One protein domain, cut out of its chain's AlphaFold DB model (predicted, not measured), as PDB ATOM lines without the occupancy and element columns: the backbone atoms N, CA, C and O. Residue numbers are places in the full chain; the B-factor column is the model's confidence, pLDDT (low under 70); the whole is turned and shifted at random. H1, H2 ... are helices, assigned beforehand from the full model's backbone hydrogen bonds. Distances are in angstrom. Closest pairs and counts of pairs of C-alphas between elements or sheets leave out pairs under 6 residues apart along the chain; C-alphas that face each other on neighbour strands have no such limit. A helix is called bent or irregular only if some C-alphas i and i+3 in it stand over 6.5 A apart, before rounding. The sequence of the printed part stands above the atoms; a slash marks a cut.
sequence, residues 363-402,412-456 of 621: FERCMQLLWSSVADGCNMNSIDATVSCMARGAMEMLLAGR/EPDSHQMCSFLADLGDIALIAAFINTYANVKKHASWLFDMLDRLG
ATOM      1  N   PHE A 363      -4.570  26.078  28.845       89.50
ATOM      2  CA  PHE A 363      -3.455  26.808  28.239       89.50
ATOM      3  C   PHE A 363      -2.830  26.035  27.077       89.50
ATOM      4  O   PHE A 363      -2.757  26.560  25.975       89.50
ATOM      5  N   GLU A 364      -2.477  24.764  27.283       90.94
ATOM      6  CA  GLU A 364      -1.843  23.928  26.257       90.94
ATOM      7  C   GLU A 364      -2.690  23.825  24.980       90.94
ATOM      8  O   GLU A 364      -2.202  24.086  23.880       90.94
ATOM      9  N   ARG A 365      -3.984  23.503  25.118       89.69
ATOM     10  CA  ARG A 365      -4.880  23.385  23.963       89.69
ATOM     11  C   ARG A 365      -5.100  24.733  23.281       89.69
ATOM     12  O   ARG A 365      -5.153  24.785  22.055       89.69
ATOM     13  N   CYS A 366      -5.203  25.808  24.059       91.69
ATOM     14  CA  CYS A 366      -5.283  27.166  23.538       91.69
ATOM     15  C   CYS A 366      -4.032  27.516  22.714       91.69
ATOM     16  O   CYS A 366      -4.158  27.955  21.575       91.69
ATOM     17  N   MET A 367      -2.833  27.226  23.230       94.50
ATOM     18  CA  MET A 367      -1.575  27.450  22.513       94.50
ATOM     19  C   MET A 367      -1.490  26.620  21.230       94.50
ATOM     20  O   MET A 367      -1.104  27.160  20.200       94.50
ATOM     21  N   GLN A 368      -1.894  25.345  21.245       92.81
ATOM     22  CA  GLN A 368      -1.940  24.516  20.030       92.81
ATOM     23  C   GLN A 368      -2.813  25.153  18.942       92.81
ATOM     24  O   GLN A 368      -2.393  25.246  17.793       92.81
ATOM     25  N   LEU A 369      -4.008  25.623  19.307       91.62
ATOM     26  CA  LEU A 369      -4.929  26.263  18.367       91.62
ATOM     27  C   LEU A 369      -4.387  27.600  17.845       91.62
ATOM     28  O   LEU A 369      -4.520  27.884  16.656       91.62
ATOM     29  N   LEU A 370      -3.739  28.390  18.706       93.19
ATOM     30  CA  LEU A 370      -3.059  29.624  18.312       93.19
ATOM     31  C   LEU A 370      -1.938  29.346  17.299       93.19
ATOM     32  O   LEU A 370      -1.896  29.987  16.251       93.19
ATOM     33  N   TRP A 371      -1.085  28.353  17.551       94.88
ATOM     34  CA  TRP A 371      -0.018  27.967  16.623       94.88
ATOM     35  C   TRP A 371      -0.552  27.462  15.284       94.88
ATOM     36  O   TRP A 371      -0.076  27.904  14.240       94.88
ATOM     37  N   SER A 372      -1.577  26.605  15.294       91.88
ATOM     38  CA  SER A 372      -2.237  26.162  14.060       91.88
ATOM     39  C   SER A 372      -2.831  27.337  13.281       91.88
ATOM     40  O   SER A 372      -2.703  27.388  12.063       91.88
ATOM     41  N   SER A 373      -3.417  28.328  13.966       90.69
ATOM     42  CA  SER A 373      -3.983  29.505  13.291       90.69
ATOM     43  C   SER A 373      -2.931  30.353  12.570       90.69
ATOM     44  O   SER A 373      -3.205  30.875  11.490       90.69
ATOM     45  N   VAL A 374      -1.720  30.454  13.131       90.94
ATOM     46  CA  VAL A 374      -0.597  31.172  12.512       90.94
ATOM     47  C   VAL A 374      -0.001  30.368  11.356       90.94
ATOM     48  O   VAL A 374       0.292  30.946  10.312       90.94
ATOM     49  N   ALA A 375       0.149  29.050  11.517       91.81
ATOM     50  CA  ALA A 375       0.746  28.183  10.501       91.81
ATOM     51  C   ALA A 375      -0.136  28.031   9.252       91.81
ATOM     52  O   ALA A 375       0.355  28.145   8.130       91.81
ATOM     53  N   ASP A 376      -1.434  27.804   9.445       87.75
ATOM     54  CA  ASP A 376      -2.343  27.450   8.351       87.75
ATOM     55  C   ASP A 376      -3.014  28.679   7.714       87.75
ATOM     56  O   ASP A 376      -3.750  28.555   6.732       87.75
ATOM     57  N   GLY A 377      -2.826  29.875   8.292       82.88
ATOM     58  CA  GLY A 377      -3.583  31.079   7.927       82.88
ATOM     59  C   GLY A 377      -5.098  30.897   8.079       82.88
ATOM     60  O   GLY A 377      -5.885  31.664   7.519       82.88
ATOM     61  N   CYS A 378      -5.527  29.849   8.789       72.81
ATOM     62  CA  CYS A 378      -6.926  29.518   8.955       72.81
ATOM     63  C   CYS A 378      -7.597  30.571   9.830       72.81
ATOM     64  O   CYS A 378      -7.182  30.839  10.958       72.81
ATOM     65  N   ASN A 379      -8.713  31.104   9.335       68.50
ATOM     66  CA  ASN A 379      -9.614  31.866  10.177       68.50
ATOM     67  C   ASN A 379     -10.073  30.965  11.330       68.50
ATOM     68  O   ASN A 379     -10.688  29.923  11.089       68.50
ATOM     69  N   MET A 380      -9.814  31.383  12.575       68.69
ATOM     70  CA  MET A 380     -10.314  30.755  13.810       68.69
ATOM     71  C   MET A 380     -11.842  30.893  13.968       68.69
ATOM     72  O   MET A 380     -12.362  31.107  15.063       68.69
ATOM     73  N   ASN A 381     -12.585  30.759  12.868       66.81
ATOM     74  CA  ASN A 381     -14.037  30.860  12.822       66.81
ATOM     75  C   ASN A 381     -14.708  29.838  13.744       66.81
ATOM     76  O   ASN A 381     -15.838  30.063  14.151       66.81
ATOM     77  N   SER A 382     -14.026  28.745  14.110       66.81
ATOM     78  CA  SER A 382     -14.590  27.763  15.033       66.81
ATOM     79  C   SER A 382     -14.772  28.294  16.452       66.81
ATOM     80  O   SER A 382     -15.603  27.742  17.154       66.81
ATOM     81  N   ILE A 383     -14.055  29.344  16.890       70.12
ATOM     82  CA  ILE A 383     -14.093  29.831  18.287       70.12
ATOM     83  C   ILE A 383     -14.722  31.234  18.418       70.12
ATOM     84  O   ILE A 383     -14.779  31.789  19.516       70.12
ATOM     85  N   ASP A 384     -15.274  31.789  17.330       62.41
ATOM     86  CA  ASP A 384     -15.791  33.174  17.211       62.41
ATOM     87  C   ASP A 384     -14.861  34.245  17.817       62.41
ATOM     88  O   ASP A 384     -15.290  35.329  18.218       62.41
ATOM     89  N   ALA A 385     -13.572  33.938  17.928       66.81
ATOM     90  CA  ALA A 385     -12.578  34.790  18.546       66.81
ATOM     91  C   ALA A 385     -11.476  35.045  17.526       66.81
ATOM     92  O   ALA A 385     -10.967  34.124  16.890       66.81
ATOM     93  N   THR A 386     -11.080  36.307  17.388       87.19
ATOM     94  CA  THR A 386      -9.843  36.634  16.677       87.19
ATOM     95  C   THR A 386      -8.659  35.981  17.397       87.19
ATOM     96  O   THR A 386      -8.711  35.762  18.613       87.19
ATOM     97  N   VAL A 387      -7.560  35.731  16.677       90.38
ATOM     98  CA  VAL A 387      -6.287  35.273  17.272       90.38
ATOM     99  C   VAL A 387      -5.899  36.161  18.461       90.38
ATOM    100  O   VAL A 387      -5.506  35.664  19.511       90.38
ATOM    101  N   SER A 388      -6.133  37.473  18.349       90.69
ATOM    102  CA  SER A 388      -5.911  38.450  19.419       90.69
ATOM    103  C   SER A 388      -6.767  38.201  20.666       90.69
ATOM    104  O   SER A 388      -6.251  38.209  21.785       90.69
ATOM    105  N   CYS A 389      -8.064  37.918  20.507       88.06
ATOM    106  CA  CYS A 389      -8.945  37.581  21.627       88.06
ATOM    107  C   CYS A 389      -8.514  36.285  22.325       88.06
ATOM    108  O   CYS A 389      -8.481  36.240  23.557       88.06
ATOM    109  N   MET A 390      -8.154  35.252  21.559       90.50
ATOM    110  CA  MET A 390      -7.696  33.984  22.123       90.50
ATOM    111  C   MET A 390      -6.338  34.125  22.824       90.50
ATOM    112  O   MET A 390      -6.187  33.645  23.949       90.50
ATOM    113  N   ALA A 391      -5.389  34.843  22.218       93.25
ATOM    114  CA  ALA A 391      -4.085  35.124  22.807       93.25
ATOM    115  C   ALA A 391      -4.233  35.866  24.139       93.25
ATOM    116  O   ALA A 391      -3.662  35.441  25.138       93.25
ATOM    117  N   ARG A 392      -5.077  36.907  24.206       91.94
ATOM    118  CA  ARG A 392      -5.383  37.598  25.473       91.94
ATOM    119  C   ARG A 392      -5.986  36.655  26.512       91.94
ATOM    120  O   ARG A 392      -5.562  36.678  27.662       91.94
ATOM    121  N   GLY A 393      -6.923  35.796  26.110       88.94
ATOM    122  CA  GLY A 393      -7.498  34.785  27.000       88.94
ATOM    123  C   GLY A 393      -6.448  33.821  27.566       88.94
ATOM    124  O   GLY A 393      -6.500  33.493  28.750       88.94
ATOM    125  N   ALA A 394      -5.459  33.418  26.762       91.94
ATOM    126  CA  ALA A 394      -4.319  32.618  27.215       91.94
ATOM    127  C   ALA A 394      -3.364  33.408  28.127       91.94
ATOM    128  O   ALA A 394      -2.904  32.867  29.132       91.94
ATOM    129  N   MET A 395      -3.103  34.689  27.839       92.69
ATOM    130  CA  MET A 395      -2.292  35.551  28.708       92.69
ATOM    131  C   MET A 395      -2.918  35.694  30.098       92.69
ATOM    132  O   MET A 395      -2.219  35.596  31.103       92.69
ATOM    133  N   GLU A 396      -4.241  35.853  30.179       88.56
ATOM    134  CA  GLU A 396      -4.960  35.916  31.456       88.56
ATOM    135  C   GLU A 396      -4.733  34.673  32.334       88.56
ATOM    136  O   GLU A 396      -4.696  34.786  33.562       88.56
ATOM    137  N   MET A 397      -4.499  33.503  31.730       87.88
ATOM    138  CA  MET A 397      -4.171  32.283  32.475       87.88
ATOM    139  C   MET A 397      -2.808  32.361  33.175       87.88
ATOM    140  O   MET A 397      -2.634  31.737  34.219       87.88
ATOM    141  N   LEU A 398      -1.864  33.159  32.665       90.00
ATOM    142  CA  LEU A 398      -0.543  33.351  33.279       90.00
ATOM    143  C   LEU A 398      -0.636  34.093  34.624       90.00
ATOM    144  O   LEU A 398       0.151  33.828  35.529       90.00
ATOM    145  N   LEU A 399      -1.615  34.995  34.793       82.94
ATOM    146  CA  LEU A 399      -1.884  35.631  36.095       82.94
ATOM    147  C   LEU A 399      -2.580  34.669  37.051       82.94
ATOM    148  O   LEU A 399      -2.288  34.657  38.250       82.94
ATOM    149  N   ALA A 400      -3.479  33.847  36.505       72.00
ATOM    150  CA  ALA A 400      -4.224  32.862  37.270       72.00
ATOM    151  C   ALA A 400      -3.315  31.798  37.899       72.00
ATOM    152  O   ALA A 400      -3.743  31.180  38.861       72.00
ATOM    153  N   GLY A 401      -2.058  31.635  37.461       61.81
ATOM    154  CA  GLY A 401      -1.061  30.779  38.122       61.81
ATOM    155  C   GLY A 401      -0.860  31.078  39.618       61.81
ATOM    156  O   GLY A 401      -0.520  30.182  40.384       61.81
ATOM    157  N   ARG A 402      -1.162  32.302  40.083       55.38
ATOM    158  CA  ARG A 402      -1.168  32.637  41.526       55.38
ATOM    159  C   ARG A 402      -2.408  32.143  42.279       55.38
ATOM    160  O   ARG A 402      -2.391  32.063  43.503       55.38
ATOM    161  N   GLU A 412       1.132  23.877  34.220       82.69
ATOM    162  CA  GLU A 412       1.301  25.268  34.619       82.69
ATOM    163  C   GLU A 412       1.454  26.119  33.347       82.69
ATOM    164  O   GLU A 412       2.221  25.733  32.461       82.69
ATOM    165  N   PRO A 413       0.691  27.217  33.199       89.06
ATOM    166  CA  PRO A 413       0.790  28.074  32.028       89.06
ATOM    167  C   PRO A 413       2.240  28.511  31.776       89.06
ATOM    168  O   PRO A 413       2.832  29.215  32.594       89.06
ATOM    169  N   ASP A 414       2.809  28.096  30.644       93.38
ATOM    170  CA  ASP A 414       4.199  28.380  30.294       93.38
ATOM    171  C   ASP A 414       4.319  29.748  29.611       93.38
ATOM    172  O   ASP A 414       3.958  29.941  28.443       93.38
ATOM    173  N   SER A 415       4.859  30.723  30.341       94.69
ATOM    174  CA  SER A 415       5.078  32.065  29.811       94.69
ATOM    175  C   SER A 415       6.104  32.104  28.674       94.69
ATOM    176  O   SER A 415       5.985  32.975  27.815       94.69
ATOM    177  N   HIS A 416       7.055  31.167  28.594       95.62
ATOM    178  CA  HIS A 416       8.016  31.097  27.486       95.62
ATOM    179  C   HIS A 416       7.356  30.633  26.187       95.62
ATOM    180  O   HIS A 416       7.665  31.167  25.116       95.62
ATOM    181  N   GLN A 417       6.401  29.703  26.273       95.75
ATOM    182  CA  GLN A 417       5.594  29.300  25.121       95.75
ATOM    183  C   GLN A 417       4.784  30.487  24.577       95.75
ATOM    184  O   GLN A 417       4.727  30.689  23.363       95.75
ATOM    185  N   MET A 418       4.212  31.310  25.466       96.88
ATOM    186  CA  MET A 418       3.512  32.541  25.076       96.88
ATOM    187  C   MET A 418       4.464  33.570  24.449       96.88
ATOM    188  O   MET A 418       4.157  34.115  23.394       96.88
ATOM    189  N   CYS A 419       5.634  33.809  25.047       97.31
ATOM    190  CA  CYS A 419       6.658  34.696  24.488       97.31
ATOM    191  C   CYS A 419       7.067  34.279  23.065       97.31
ATOM    192  O   CYS A 419       7.127  35.121  22.169       97.31
ATOM    193  N   SER A 420       7.298  32.982  22.846       97.00
ATOM    194  CA  SER A 420       7.672  32.436  21.533       97.00
ATOM    195  C   SER A 420       6.563  32.657  20.504       97.00
ATOM    196  O   SER A 420       6.816  33.172  19.420       97.00
ATOM    197  N   PHE A 421       5.313  32.373  20.880       97.12
ATOM    198  CA  PHE A 421       4.150  32.629  20.029       97.12
ATOM    199  C   PHE A 421       4.019  34.103  19.640       97.12
ATOM    200  O   PHE A 421       3.802  34.423  18.476       97.12
ATOM    201  N   LEU A 422       4.170  35.015  20.602       97.38
ATOM    202  CA  LEU A 422       4.066  36.447  20.337       97.38
ATOM    203  C   LEU A 422       5.195  36.956  19.438       97.38
ATOM    204  O   LEU A 422       4.947  37.803  18.583       97.38
ATOM    205  N   ALA A 423       6.410  36.428  19.606       96.88
ATOM    206  CA  ALA A 423       7.542  36.749  18.745       96.88
ATOM    207  C   ALA A 423       7.300  36.309  17.293       96.88
ATOM    208  O   ALA A 423       7.630  37.052  16.365       96.88
ATOM    209  N   ASP A 424       6.704  35.135  17.088       95.75
ATOM    210  CA  ASP A 424       6.386  34.630  15.751       95.75
ATOM    211  C   ASP A 424       5.197  35.369  15.129       95.75
ATOM    212  O   ASP A 424       5.228  35.691  13.942       95.75
ATOM    213  N   LEU A 425       4.193  35.720  15.938       95.88
ATOM    214  CA  LEU A 425       3.035  36.496  15.495       95.88
ATOM    215  C   LEU A 425       3.412  37.928  15.080       95.88
ATOM    216  O   LEU A 425       2.833  38.465  14.139       95.88
ATOM    217  N   GLY A 426       4.345  38.571  15.791       95.94
ATOM    218  CA  GLY A 426       4.818  39.926  15.477       95.94
ATOM    219  C   GLY A 426       3.782  41.045  15.677       95.94
ATOM    220  O   GLY A 426       4.007  42.173  15.243       95.94
ATOM    221  N   ASP A 427       2.650  40.766  16.332       96.75
ATOM    222  CA  ASP A 427       1.624  41.768  16.640       96.75
ATOM    223  C   ASP A 427       2.087  42.662  17.805       96.75
ATOM    224  O   ASP A 427       2.025  42.284  18.980       96.75
ATOM    225  N   ILE A 428       2.529  43.878  17.467       97.50
ATOM    226  CA  ILE A 428       3.037  44.881  18.416       97.50
ATOM    227  C   ILE A 428       2.016  45.186  19.519       97.50
ATOM    228  O   ILE A 428       2.404  45.358  20.676       97.50
ATOM    229  N   ALA A 429       0.718  45.237  19.209       96.75
ATOM    230  CA  ALA A 429      -0.302  45.574  20.199       96.75
ATOM    231  C   ALA A 429      -0.482  44.448  21.227       96.75
ATOM    232  O   ALA A 429      -0.649  44.719  22.421       96.75
ATOM    233  N   LEU A 430      -0.419  43.187  20.791       96.12
ATOM    234  CA  LEU A 430      -0.444  42.031  21.692       96.12
ATOM    235  C   LEU A 430       0.841  41.899  22.504       96.12
ATOM    236  O   LEU A 430       0.765  41.629  23.702       96.12
ATOM    237  N   ILE A 431       2.001  42.133  21.891       98.00
ATOM    238  CA  ILE A 431       3.294  42.132  22.587       98.00
ATOM    239  C   ILE A 431       3.307  43.225  23.657       98.00
ATOM    240  O   ILE A 431       3.602  42.944  24.816       98.00
ATOM    241  N   ALA A 432       2.903  44.450  23.320       97.25
ATOM    242  CA  ALA A 432       2.800  45.544  24.280       97.25
ATOM    243  C   ALA A 432       1.834  45.204  25.428       97.25
ATOM    244  O   ALA A 432       2.171  45.421  26.592       97.25
ATOM    245  N   ALA A 433       0.668  44.614  25.135       95.44
ATOM    246  CA  ALA A 433      -0.266  44.156  26.165       95.44
ATOM    247  C   ALA A 433       0.352  43.072  27.069       95.44
ATOM    248  O   ALA A 433       0.203  43.129  28.294       95.44
ATOM    249  N   PHE A 434       1.097  42.128  26.485       96.69
ATOM    250  CA  PHE A 434       1.826  41.103  27.226       96.69
ATOM    251  C   PHE A 434       2.854  41.712  28.184       96.69
ATOM    252  O   PHE A 434       2.852  41.407  29.379       96.69
ATOM    253  N   ILE A 435       3.699  42.614  27.677       96.88
ATOM    254  CA  ILE A 435       4.733  43.308  28.454       96.88
ATOM    255  C   ILE A 435       4.103  44.077  29.612       96.88
ATOM    256  O   ILE A 435       4.549  43.957  30.750       96.88
ATOM    257  N   ASN A 436       3.040  44.825  29.324       94.19
ATOM    258  CA  ASN A 436       2.381  45.711  30.271       94.19
ATOM    259  C   ASN A 436       1.816  44.963  31.490       94.19
ATOM    260  O   ASN A 436       1.935  45.417  32.632       94.19
ATOM    261  N   THR A 437       1.195  43.808  31.249       91.06
ATOM    262  CA  THR A 437       0.358  43.138  32.250       91.06
ATOM    263  C   THR A 437       0.969  41.839  32.777       91.06
ATOM    264  O   THR A 437       0.826  41.544  33.965       91.06
ATOM    265  N   TYR A 438       1.685  41.085  31.943       92.44
ATOM    266  CA  TYR A 438       2.027  39.685  32.220       92.44
ATOM    267  C   TYR A 438       3.532  39.426  32.327       92.44
ATOM    268  O   TYR A 438       3.948  38.524  33.057       92.44
ATOM    269  N   ALA A 439       4.370  40.203  31.639       94.00
ATOM    270  CA  ALA A 439       5.796  39.910  31.580       94.00
ATOM    271  C   ALA A 439       6.491  40.090  32.939       94.00
ATOM    272  O   ALA A 439       6.459  41.156  33.545       94.00
ATOM    273  N   ASN A 440       7.209  39.079  33.419       94.00
ATOM    274  CA  ASN A 440       8.180  39.280  34.487       94.00
ATOM    275  C   ASN A 440       9.498  39.753  33.855       94.00
ATOM    276  O   ASN A 440      10.113  39.000  33.107       94.00
ATOM    277  N   VAL A 441       9.921  40.990  34.139       94.12
ATOM    278  CA  VAL A 441      11.085  41.608  33.476       94.12
ATOM    279  C   VAL A 441      12.389  40.849  33.725       94.12
ATOM    280  O   VAL A 441      13.239  40.826  32.847       94.12
ATOM    281  N   LYS A 442      12.519  40.156  34.866       92.25
ATOM    282  CA  LYS A 442      13.677  39.307  35.180       92.25
ATOM    283  C   LYS A 442      13.631  37.987  34.407       92.25
ATOM    284  O   LYS A 442      14.602  37.624  33.756       92.25
ATOM    285  N   LYS A 443      12.496  37.274  34.443       93.81
ATOM    286  CA  LYS A 443      12.339  35.975  33.755       93.81
ATOM    287  C   LYS A 443      12.329  36.099  32.230       93.81
ATOM    288  O   LYS A 443      12.759  35.180  31.546       93.81
ATOM    289  N   HIS A 444      11.818  37.208  31.702       96.25
ATOM    290  CA  HIS A 444      11.655  37.430  30.264       96.25
ATOM    291  C   HIS A 444      12.665  38.438  29.702       96.25
ATOM    292  O   HIS A 444      12.418  38.996  28.640       96.25
ATOM    293  N   ALA A 445      13.778  38.696  30.395       95.50
ATOM    294  CA  ALA A 445      14.731  39.736  30.010       95.50
ATOM    295  C   ALA A 445      15.304  39.543  28.596       95.50
ATOM    296  O   ALA A 445      15.301  40.483  27.806       95.50
ATOM    297  N   SER A 446      15.728  38.319  28.258       94.94
ATOM    298  CA  SER A 446      16.246  37.991  26.922       94.94
ATOM    299  C   SER A 446      15.194  38.202  25.838       94.94
ATOM    300  O   SER A 446      15.434  38.927  24.885       94.94
ATOM    301  N   TRP A 447      13.990  37.662  26.037       96.94
ATOM    302  CA  TRP A 447      12.888  37.838  25.094       96.94
ATOM    303  C   TRP A 447      12.491  39.312  24.925       96.94
ATOM    304  O   TRP A 447      12.259  39.763  23.809       96.94
ATOM    305  N   LEU A 448      12.434  40.087  26.014       97.12
ATOM    306  CA  LEU A 448      12.156  41.525  25.959       97.12
ATOM    307  C   LEU A 448      13.219  42.266  25.144       97.12
ATOM    308  O   LEU A 448      12.864  43.124  24.340       97.12
ATOM    309  N   PHE A 449      14.498  41.934  25.341       96.00
ATOM    310  CA  PHE A 449      15.589  42.478  24.537       96.00
ATOM    311  C   PHE A 449      15.410  42.133  23.055       96.00
ATOM    312  O   PHE A 449      15.430  43.042  22.231       96.00
ATOM    313  N   ASP A 450      15.138  40.869  22.725       96.44
ATOM    314  CA  ASP A 450      14.930  40.429  21.341       96.44
ATOM    315  C   ASP A 450      13.744  41.155  20.685       96.44
ATOM    316  O   ASP A 450      13.799  41.520  19.511       96.44
ATOM    317  N   MET A 451      12.661  41.405  21.434       97.62
ATOM    318  CA  MET A 451      11.506  42.158  20.931       97.62
ATOM    319  C   MET A 451      11.819  43.638  20.728       97.62
ATOM    320  O   MET A 451      11.382  44.209  19.732       97.62
ATOM    321  N   LEU A 452      12.579  44.258  21.635       97.00
ATOM    322  CA  LEU A 452      13.055  45.631  21.461       97.00
ATOM    323  C   LEU A 452      13.951  45.733  20.228       97.00
ATOM    324  O   LEU A 452      13.737  46.630  19.417       97.00
ATOM    325  N   ASP A 453      14.888  44.798  20.061       95.81
ATOM    326  CA  ASP A 453      15.825  44.763  18.939       95.81
ATOM    327  C   ASP A 453      15.109  44.564  17.594       95.81
ATOM    328  O   ASP A 453      15.345  45.295  16.634       95.81
ATOM    329  N   ARG A 454      14.162  43.622  17.546       96.81
ATOM    330  CA  ARG A 454      13.441  43.260  16.319       96.81
ATOM    331  C   ARG A 454      12.352  44.255  15.919       96.81
ATOM    332  O   ARG A 454      12.159  44.475  14.725       96.81
ATOM    333  N   LEU A 455      11.586  44.786  16.875       96.75
ATOM    334  CA  LEU A 455      10.381  45.591  16.598       96.75
ATOM    335  C   LEU A 455      10.588  47.096  16.780       96.75
ATOM    336  O   LEU A 455       9.707  47.876  16.418       96.75
ATOM    337  N   GLY A 456      11.732  47.498  17.326       96.94
ATOM    338  CA  GLY A 456      12.013  48.882  17.672       96.94
ATOM    339  C   GLY A 456      11.585  49.210  19.099       96.94
ATOM    340  O   GLY A 456      10.478  48.875  19.542       96.94
TER     341      GLY A 456
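This is residues 363 to 402 and 412 to 456 of the 621 residues of an uncharacterized protein of Saprolegnia diclina (strain VS20) (UniProt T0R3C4). Five helices stand nearly side by side in a flat slab of two staggered rows, with H2 and H4 in one row running one way and H1, H3 and H5 in the other running back. H1 to H4 make an up-and-down bundle, each helix running against the one before it in the chain, and H5 stands at one end of the slab, near H3 and H4. The printed part has 85 residues, with five named helices in the order H1 to H5 and no named strand; its class is all helix. It is compact, with a radius of gyration of the C-alphas of 12.5 A, and spans 36 by 31 by 16 A.

The longest helix, H2, covers residues 387 to 402 and 24.9 A, from C-alpha 387 at (-6.287, 35.273, 17.272). It is neither bent nor irregular, but only just: C-alphas 399 and 402 are 6.2 A apart. H1, residues 363 to 376, measures 19.9 A from C-alpha 363 at (-3.455, 26.808, 28.239). H3 is residues 415 to 425, 15.1 A, and H4 is residues 428 to 437, 14.2 A. H5, residues 445 to 455, measures 15.3 A and ends with C-alpha 455 at (10.381, 45.591, 16.598).

In the bundle, H2 touches H1 at a shallow tilt of 23 degrees, opposite ways, as a helical hairpin; their closest C-alphas, of Phe 363 and Ala 394, are 6.0 A apart. With residues 388 to 395 alone, H2 touches H4, the same way at 15 degrees, closest at the C-alphas of Ser 388 and Leu 430, 6.9 A. H1 touches H3, the same way at 16 degrees, closest at the C-alphas of Val 374 and Leu 425, 7.1 A. H3 and H4 only just touch, with 3 pairs of C-alphas within 8 A, and only at the corner by their link; the closest C-alphas, of Leu 422 and Ile 431, are 6.2 A apart. H2 and H3 are close but not clearly touching, with the C-alphas of Leu 398 and Ser 415 closest at 6.7 A. H5 is close to but not clearly touching H3, the C-alphas of Cys 419 and Trp 447 being closest at 7.0 A, and likewise H4, those of Ile 428 and Leu 455 at 7.6 A. H1 and H4, H1 and H5, and H2 and H5 are apart. In H1, H3, H4 and H5 every O i to N i+4 pair is within hydrogen-bond range; in H2, 8 of 12 are.

The two C-alphas farthest apart, of Asn 381 and Lys 442, are 36.6 A apart. Residues 403 to 411 are not printed, and C-alphas 402 and 412 are 10.4 A apart across this cut, between H2 and H3. Of the links printed whole, H3 to H4 is tight, and H1 to H2 and H4 to H5 are short. The mean pLDDT of the printed part is 89.9; residues 379 to 382, 384 to 385 and 401 to 402 are under 70.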